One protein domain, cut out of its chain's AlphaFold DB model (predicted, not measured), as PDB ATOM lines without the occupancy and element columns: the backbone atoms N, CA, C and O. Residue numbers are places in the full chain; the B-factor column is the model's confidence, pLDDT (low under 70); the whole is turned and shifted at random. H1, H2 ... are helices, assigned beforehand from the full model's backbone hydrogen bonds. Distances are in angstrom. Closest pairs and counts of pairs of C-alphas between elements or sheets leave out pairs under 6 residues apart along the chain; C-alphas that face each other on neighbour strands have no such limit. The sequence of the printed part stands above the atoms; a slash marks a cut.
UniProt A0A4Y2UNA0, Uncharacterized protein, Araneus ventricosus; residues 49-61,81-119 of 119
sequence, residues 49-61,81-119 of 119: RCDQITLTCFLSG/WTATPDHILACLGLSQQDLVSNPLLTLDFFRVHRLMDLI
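Overview. This is residues 49 to 61 and 81 to 119 of the 119 residues of an uncharacterized protein of Araneus ventricosus (UniProt A0A4Y2UNA0). Four short helices follow one another round an open frame, with H1 along one side, H2 next to it, and H3 and H4 meeting at a far corner. H4 folds back towards H1's side, and residues 100 to 105 stick out. The 52 printed residues, all helix in class, are compact, with a radius of gyration of the C-alphas of 10.9 A, and span 30 by 19 by 15 A.

Along the chain. H1, residues 49 to 59, begins at C-alpha 49 (-46.369, -20.285, 4.793) and is 15.2 A long. H2 is residues 85 to 91, 9.9 A, and H3 residues 96 to 101, 8.8 A. H4, residues 103 to 112, 14.2 A, ends at C-alpha 112 (-35.874, -4.412, -8.052).

Arrangement. H1 and H2 are close but not clearly touching, C-alphas 51 and 91 closest at 8.0 A. So are H2 and H3, C-alphas 86 and 96 closest at 7.6 A, about perpendicular at 82 degrees. H3 and H4 only just touch, with 3 pairs of C-alphas within 8 A, and only at the corner, C-alphas 99 and 106 closest at 5.8 A; their tilt is steep, 61 degrees, opposite ways. H1 is apart from H3 and H4. In H1, H2, H3 and H4 every O i to N i+4 pair is within hydrogen-bond range.

Size, cuts and confidence. Residues 62 to 80 are not printed; C-alphas 61 and 81 are 14.6 A apart. The links H2 to H3 and H3 to H4 are tight. Confidence is under 70 at residues 61, 81 to 83 and 118 to 119.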
ATOM      1  N   ARG A  49     -45.872 -19.926   6.135       72.25
ATOM      2  CA  ARG A  49     -46.369 -20.285   4.793       72.25
ATOM      3  C   ARG A  49     -47.314 -19.222   4.211       72.25
ATOM      4  O   ARG A  49     -47.282 -18.971   3.009       72.25
ATOM      5  N   CYS A  50     -48.147 -18.611   5.052       71.12
ATOM      6  CA  CYS A  50     -49.051 -17.533   4.648       71.12
ATOM      7  C   CYS A  50     -48.278 -16.279   4.235       71.12
ATOM      8  O   CYS A  50     -48.624 -15.637   3.239       71.12
ATOM      9  N   ASP A  51     -47.215 -15.980   4.975       71.12
ATOM     10  CA  ASP A  51     -46.356 -14.842   4.708       71.12
ATOM     11  C   ASP A  51     -45.583 -15.046   3.394       71.12
ATOM     12  O   ASP A  51     -45.560 -14.170   2.533       71.12
ATOM     13  N   GLN A  52     -45.044 -16.248   3.172       74.38
ATOM     14  CA  GLN A  52     -44.342 -16.604   1.937       74.38
ATOM     15  C   GLN A  52     -45.244 -16.458   0.709       74.38
ATOM     16  O   GLN A  52     -44.837 -15.856  -0.286       74.38
ATOM     17  N   ILE A  53     -46.477 -16.976   0.769       72.62
ATOM     18  CA  ILE A  53     -47.441 -16.882  -0.339       72.62
ATOM     19  C   ILE A  53     -47.767 -15.421  -0.625       72.62
ATOM     20  O   ILE A  53     -47.728 -14.990  -1.775       72.62
ATOM     21  N   THR A  54     -48.053 -14.643   0.413       73.12
ATOM     22  CA  THR A  54     -48.504 -13.269   0.221       73.12
ATOM     23  C   THR A  54     -47.357 -12.358  -0.236       73.12
ATOM     24  O   THR A  54     -47.574 -11.522  -1.113       73.12
ATOM     25  N   LEU A  55     -46.119 -12.568   0.238       74.56
ATOM     26  CA  LEU A  55     -44.939 -11.838  -0.248       74.56
ATOM     27  C   LEU A  55     -44.640 -12.239  -1.692       74.56
ATOM     28  O   LEU A  55     -44.393 -11.374  -2.521       74.56
ATOM     29  N   THR A  56     -44.754 -13.524  -2.033       73.75
ATOM     30  CA  THR A  56     -44.600 -13.996  -3.417       73.75
ATOM     31  C   THR A  56     -45.645 -13.365  -4.344       73.75
ATOM     32  O   THR A  56     -45.310 -12.914  -5.439       73.75
ATOM     33  N   CYS A  57     -46.908 -13.271  -3.916       74.38
ATOM     34  CA  CYS A  57     -47.977 -12.612  -4.670       74.38
ATOM     35  C   CYS A  57     -47.771 -11.092  -4.796       74.38
ATOM     36  O   CYS A  57     -48.054 -10.524  -5.849       74.38
ATOM     37  N   PHE A  58     -47.254 -10.430  -3.758       74.88
ATOM     38  CA  PHE A  58     -46.887  -9.014  -3.812       74.88
ATOM     39  C   PHE A  58     -45.717  -8.770  -4.776       74.88
ATOM     40  O   PHE A  58     -45.825  -7.967  -5.697       74.88
ATOM     41  N   LEU A  59     -44.630  -9.534  -4.639       72.50
ATOM     42  CA  LEU A  59     -43.433  -9.429  -5.482       72.50
ATOM     43  C   LEU A  59     -43.708  -9.762  -6.955       72.50
ATOM     44  O   LEU A  59     -43.098  -9.181  -7.851       72.50
ATOM     45  N   SER A  60     -44.639 -10.681  -7.218       71.50
ATOM     46  CA  SER A  60     -45.108 -10.988  -8.578       71.50
ATOM     47  C   SER A  60     -46.084  -9.948  -9.139       71.50
ATOM     48  O   SER A  60     -46.445 -10.026 -10.311       71.50
ATOM     49  N   GLY A  61     -46.501  -8.961  -8.338       69.12
ATOM     50  CA  GLY A  61     -47.437  -7.913  -8.743       69.12
ATOM     51  C   GLY A  61     -48.899  -8.365  -8.808       69.12
ATOM     52  O   GLY A  61     -49.744  -7.609  -9.283       69.12
ATOM     53  N   TRP A  81     -53.126  -8.256   4.320       51.78
ATOM     54  CA  TRP A  81     -51.989  -8.568   5.163       51.78
ATOM     55  C   TRP A  81     -51.519  -7.303   5.851       51.78
ATOM     56  O   TRP A  81     -51.069  -6.353   5.214       51.78
ATOM     57  N   THR A  82     -51.674  -7.316   7.164       57.59
ATOM     58  CA  THR A  82     -51.178  -6.292   8.061       57.59
ATOM     59  C   THR A  82     -49.849  -6.740   8.623       57.59
ATOM     60  O   THR A  82     -49.789  -7.356   9.685       57.59
ATOM     61  N   ALA A  83     -48.789  -6.487   7.870       63.78
ATOM     62  CA  ALA A  83     -47.432  -6.710   8.331       63.78
ATOM     63  C   ALA A  83     -46.846  -5.360   8.745       63.78
ATOM     64  O   ALA A  83     -47.005  -4.381   8.026       63.78
ATOM     65  N   THR A  84     -46.226  -5.285   9.919       70.81
ATOM     66  CA  THR A  84     -45.398  -4.138  10.312       70.81
ATOM     67  C   THR A  84     -44.145  -4.089   9.432       70.81
ATOM     68  O   THR A  84     -43.688  -5.150   8.996       70.81
ATOM     69  N   PRO A  85     -43.547  -2.905   9.189       71.38
ATOM     70  CA  PRO A  85     -42.336  -2.808   8.376       71.38
ATOM     71  C   PRO A  85     -41.216  -3.720   8.884       71.38
ATOM     72  O   PRO A  85     -40.628  -4.461   8.105       71.38
ATOM     73  N   ASP A  86     -41.022  -3.776  10.204       75.75
ATOM     74  CA  ASP A  86     -40.067  -4.679  10.853       75.75
ATOM     75  C   ASP A  86     -40.349  -6.164  10.606       75.75
ATOM     76  O   ASP A  86     -39.414  -6.939  10.421       75.75
ATOM     77  N   HIS A  87     -41.623  -6.573  10.564       75.94
ATOM     78  CA  HIS A  87     -41.987  -7.966  10.280       75.94
ATOM     79  C   HIS A  87     -41.630  -8.337   8.844       75.94
ATOM     80  O   HIS A  87     -41.085  -9.408   8.601       75.94
ATOM     81  N   ILE A  88     -41.883  -7.436   7.892       74.31
ATOM     82  CA  ILE A  88     -41.528  -7.652   6.486       74.31
ATOM     83  C   ILE A  88     -40.008  -7.698   6.328       74.31
ATOM     84  O   ILE A  88     -39.503  -8.603   5.672       74.31
ATOM     85  N   LEU A  89     -39.276  -6.774   6.958       78.31
ATOM     86  CA  LEU A  89     -37.813  -6.781   6.961       78.31
ATOM     87  C   LEU A  89     -37.276  -8.107   7.508       78.31
ATOM     88  O   LEU A  89     -36.505  -8.772   6.820       78.31
ATOM     89  N   ALA A  90     -37.764  -8.548   8.670       78.75
ATOM     90  CA  ALA A  90     -37.360  -9.813   9.274       78.75
ATOM     91  C   ALA A  90     -37.662 -11.017   8.365       78.75
ATOM     92  O   ALA A  90     -36.801 -11.876   8.195       78.75
ATOM     93  N   CYS A  91     -38.833 -11.048   7.713       75.56
ATOM     94  CA  CYS A  91     -39.177 -12.080   6.729       75.56
ATOM     95  C   CYS A  91     -38.160 -12.118   5.572       75.56
ATOM     96  O   CYS A  91     -37.763 -13.189   5.117       75.56
ATOM     97  N   LEU A  92     -37.717 -10.948   5.107       75.19
ATOM     98  CA  LEU A  92     -36.726 -10.795   4.038       75.19
ATOM     99  C   LEU A  92     -35.281 -11.070   4.502       75.19
ATOM    100  O   LEU A  92     -34.363 -10.983   3.688       75.19
ATOM    101  N   GLY A  93     -35.061 -11.382   5.785       77.12
ATOM    102  CA  GLY A  93     -33.722 -11.516   6.366       77.12
ATOM    103  C   GLY A  93     -32.979 -10.181   6.484       77.12
ATOM    104  O   GLY A  93     -31.750 -10.158   6.539       77.12
ATOM    105  N   LEU A  94     -33.722  -9.074   6.488       78.25
ATOM    106  CA  LEU A  94     -33.224  -7.710   6.611       78.25
ATOM    107  C   LEU A  94     -33.521  -7.158   8.006       78.25
ATOM    108  O   LEU A  94     -34.536  -7.468   8.628       78.25
ATOM    109  N   SER A  95     -32.661  -6.265   8.477       79.81
ATOM    110  CA  SER A  95     -32.891  -5.475   9.684       79.81
ATOM    111  C   SER A  95     -32.839  -3.977   9.385       79.81
ATOM    112  O   SER A  95     -32.268  -3.540   8.383       79.81
ATOM    113  N   GLN A  96     -33.367  -3.151  10.296       79.75
ATOM    114  CA  GLN A  96     -33.156  -1.696  10.240       79.75
ATOM    115  C   GLN A  96     -31.665  -1.322  10.206       79.75
ATOM    116  O   GLN A  96     -31.282  -0.304   9.637       79.75
ATOM    117  N   GLN A  97     -30.795  -2.157  10.776       80.31
ATOM    118  CA  GLN A  97     -29.359  -1.923  10.751       80.31
ATOM    119  C   GLN A  97     -28.748  -2.200   9.370       80.31
ATOM    120  O   GLN A  97     -27.788  -1.524   9.005       80.31
ATOM    121  N   ASP A  98     -29.318  -3.104   8.567       77.69
ATOM    122  CA  ASP A  98     -28.899  -3.339   7.176       77.69
ATOM    123  C   ASP A  98     -29.269  -2.165   6.256       77.69
ATOM    124  O   ASP A  98     -28.514  -1.834   5.337       77.69
ATOM    125  N   LEU A  99     -30.387  -1.483   6.539       77.44
ATOM    126  CA  LEU A  99     -30.760  -0.225   5.879       77.44
ATOM    127  C   LEU A  99     -29.712   0.871   6.119       77.44
ATOM    128  O   LEU A  99     -29.368   1.606   5.197       77.44
ATOM    129  N   VAL A 100     -29.179   0.965   7.341       79.81
ATOM    130  CA  VAL A 100     -28.178   1.980   7.712       79.81
ATOM    131  C   VAL A 100     -26.766   1.580   7.280       79.81
ATOM    132  O   VAL A 100     -25.984   2.433   6.865       79.81
ATOM    133  N   SER A 101     -26.432   0.291   7.358       79.94
ATOM    134  CA  SER A 101     -25.081  -0.206   7.078       79.94
ATOM    135  C   SER A 101     -24.797  -0.286   5.580       79.94
ATOM    136  O   SER A 101     -23.675  -0.016   5.161       79.94
ATOM    137  N   ASN A 102     -25.805  -0.619   4.765       80.00
ATOM    138  CA  ASN A 102     -25.663  -0.768   3.315       80.00
ATOM    139  C   ASN A 102     -26.847  -0.148   2.551       80.00
ATOM    140  O   ASN A 102     -27.530  -0.842   1.793       80.00
ATOM    141  N   PRO A 103     -27.084   1.172   2.680       79.75
ATOM    142  CA  PRO A 103     -28.279   1.822   2.144       79.75
ATOM    143  C   PRO A 103     -28.427   1.647   0.630       79.75
ATOM    144  O   PRO A 103     -29.535   1.472   0.142       79.75
ATOM    145  N   LEU A 104     -27.325   1.641  -0.128       84.31
ATOM    146  CA  LEU A 104     -27.364   1.489  -1.587       84.31
ATOM    147  C   LEU A 104     -27.830   0.098  -2.029       84.31
ATOM    148  O   LEU A 104     -28.604  -0.008  -2.978       84.31
ATOM    149  N   LEU A 105     -27.359  -0.950  -1.355       80.56
ATOM    150  CA  LEU A 105     -27.653  -2.336  -1.717       80.56
ATOM    151  C   LEU A 105     -29.064  -2.724  -1.272       80.56
ATOM    152  O   LEU A 105     -29.823  -3.319  -2.031       80.56
ATOM    153  N   THR A 106     -29.441  -2.284  -0.076       79.38
ATOM    154  CA  THR A 106     -30.789  -2.431   0.463       79.38
ATOM    155  C   THR A 106     -31.814  -1.661  -0.385       79.38
ATOM    156  O   THR A 106     -32.859  -2.201  -0.737       79.38
ATOM    157  N   LEU A 107     -31.493  -0.438  -0.829       82.62
ATOM    158  CA  LEU A 107     -32.357   0.336  -1.729       82.62
ATOM    159  C   LEU A 107     -32.460  -0.278  -3.135       82.62
ATOM    160  O   LEU A 107     -33.544  -0.274  -3.718       82.62
ATOM    161  N   ASP A 108     -31.364  -0.801  -3.695       83.19
ATOM    162  CA  ASP A 108     -31.394  -1.519  -4.977       83.19
ATOM    163  C   ASP A 108     -32.306  -2.747  -4.899       83.19
ATOM    164  O   ASP A 108     -33.185  -2.907  -5.748       83.19
ATOM    165  N   PHE A 109     -32.189  -3.526  -3.821       79.38
ATOM    166  CA  PHE A 109     -33.064  -4.660  -3.546       79.38
ATOM    167  C   PHE A 109     -34.540  -4.241  -3.534       79.38
ATOM    168  O   PHE A 109     -35.344  -4.760  -4.313       79.38
ATOM    169  N   PHE A 110     -34.908  -3.241  -2.730       79.94
ATOM    170  CA  PHE A 110     -36.296  -2.790  -2.675       79.94
ATOM    171  C   PHE A 110     -36.792  -2.236  -4.018       79.94
ATOM    172  O   PHE A 110     -37.959  -2.417  -4.365       79.94
ATOM    173  N   ARG A 111     -35.924  -1.596  -4.810       81.50
ATOM    174  CA  ARG A 111     -36.276  -1.089  -6.141       81.50
ATOM    175  C   ARG A 111     -36.575  -2.226  -7.115       81.50
ATOM    176  O   ARG A 111     -37.596  -2.181  -7.800       81.50
ATOM    177  N   VAL A 112     -35.709  -3.238  -7.174       76.81
ATOM    178  CA  VAL A 112     -35.874  -4.412  -8.052       76.81
ATOM    179  C   VAL A 112     -37.136  -5.194  -7.687       76.81
ATOM    180  O   VAL A 112     -37.849  -5.672  -8.568       76.81
ATOM    181  N   HIS A 113     -37.452  -5.254  -6.394       73.75
ATOM    182  CA  HIS A 113     -38.593  -5.984  -5.854       73.75
ATOM    183  C   HIS A 113     -39.876  -5.148  -5.697       73.75
ATOM    184  O   HIS A 113     -40.867  -5.659  -5.185       73.75
ATOM    185  N   ARG A 114     -39.893  -3.888  -6.166       75.19
ATOM    186  CA  ARG A 114     -41.038  -2.952  -6.047       75.19
ATOM    187  C   ARG A 114     -41.549  -2.780  -4.610       75.19
ATOM    188  O   ARG A 114     -42.730  -2.568  -4.377       75.19
ATOM    189  N   LEU A 115     -40.641  -2.848  -3.649       74.62
ATOM    190  CA  LEU A 115     -40.884  -2.681  -2.218       74.62
ATOM    191  C   LEU A 115     -40.558  -1.251  -1.750       74.62
ATOM    192  O   LEU A 115     -40.297  -1.030  -0.573       74.62
ATOM    193  N   MET A 116     -40.527  -0.273  -2.662       76.44
ATOM    194  CA  MET A 116     -40.227   1.123  -2.310       76.44
ATOM    195  C   MET A 116     -41.240   1.705  -1.312       76.44
ATOM    196  O   MET A 116     -40.881   2.605  -0.569       76.44
ATOM    197  N   ASP A 117     -42.459   1.163  -1.250       71.75
ATOM    198  CA  ASP A 117     -43.491   1.534  -0.273       71.75
ATOM    199  C   ASP A 117     -43.199   1.077   1.174       71.75
ATOM    200  O   ASP A 117     -43.987   1.364   2.074       71.75
ATOM    201  N   LEU A 118     -42.111   0.331   1.411       68.25
ATOM    202  CA  LEU A 118     -41.719  -0.169   2.738       68.25
ATOM    203  C   LEU A 118     -40.726   0.747   3.481       68.25
ATOM    204  O   LEU A 118     -40.567   0.586   4.691       68.25
ATOM    205  N   ILE A 119     -40.040   1.652   2.771       66.75
ATOM    206  CA  ILE A 119     -39.032   2.580   3.324       66.75
ATOM    207  C   ILE A 119     -39.664   3.922   3.691       66.75
ATOM    208  O   ILE A 119     -40.466   4.436   2.882       66.75
TER     209      ILE A 119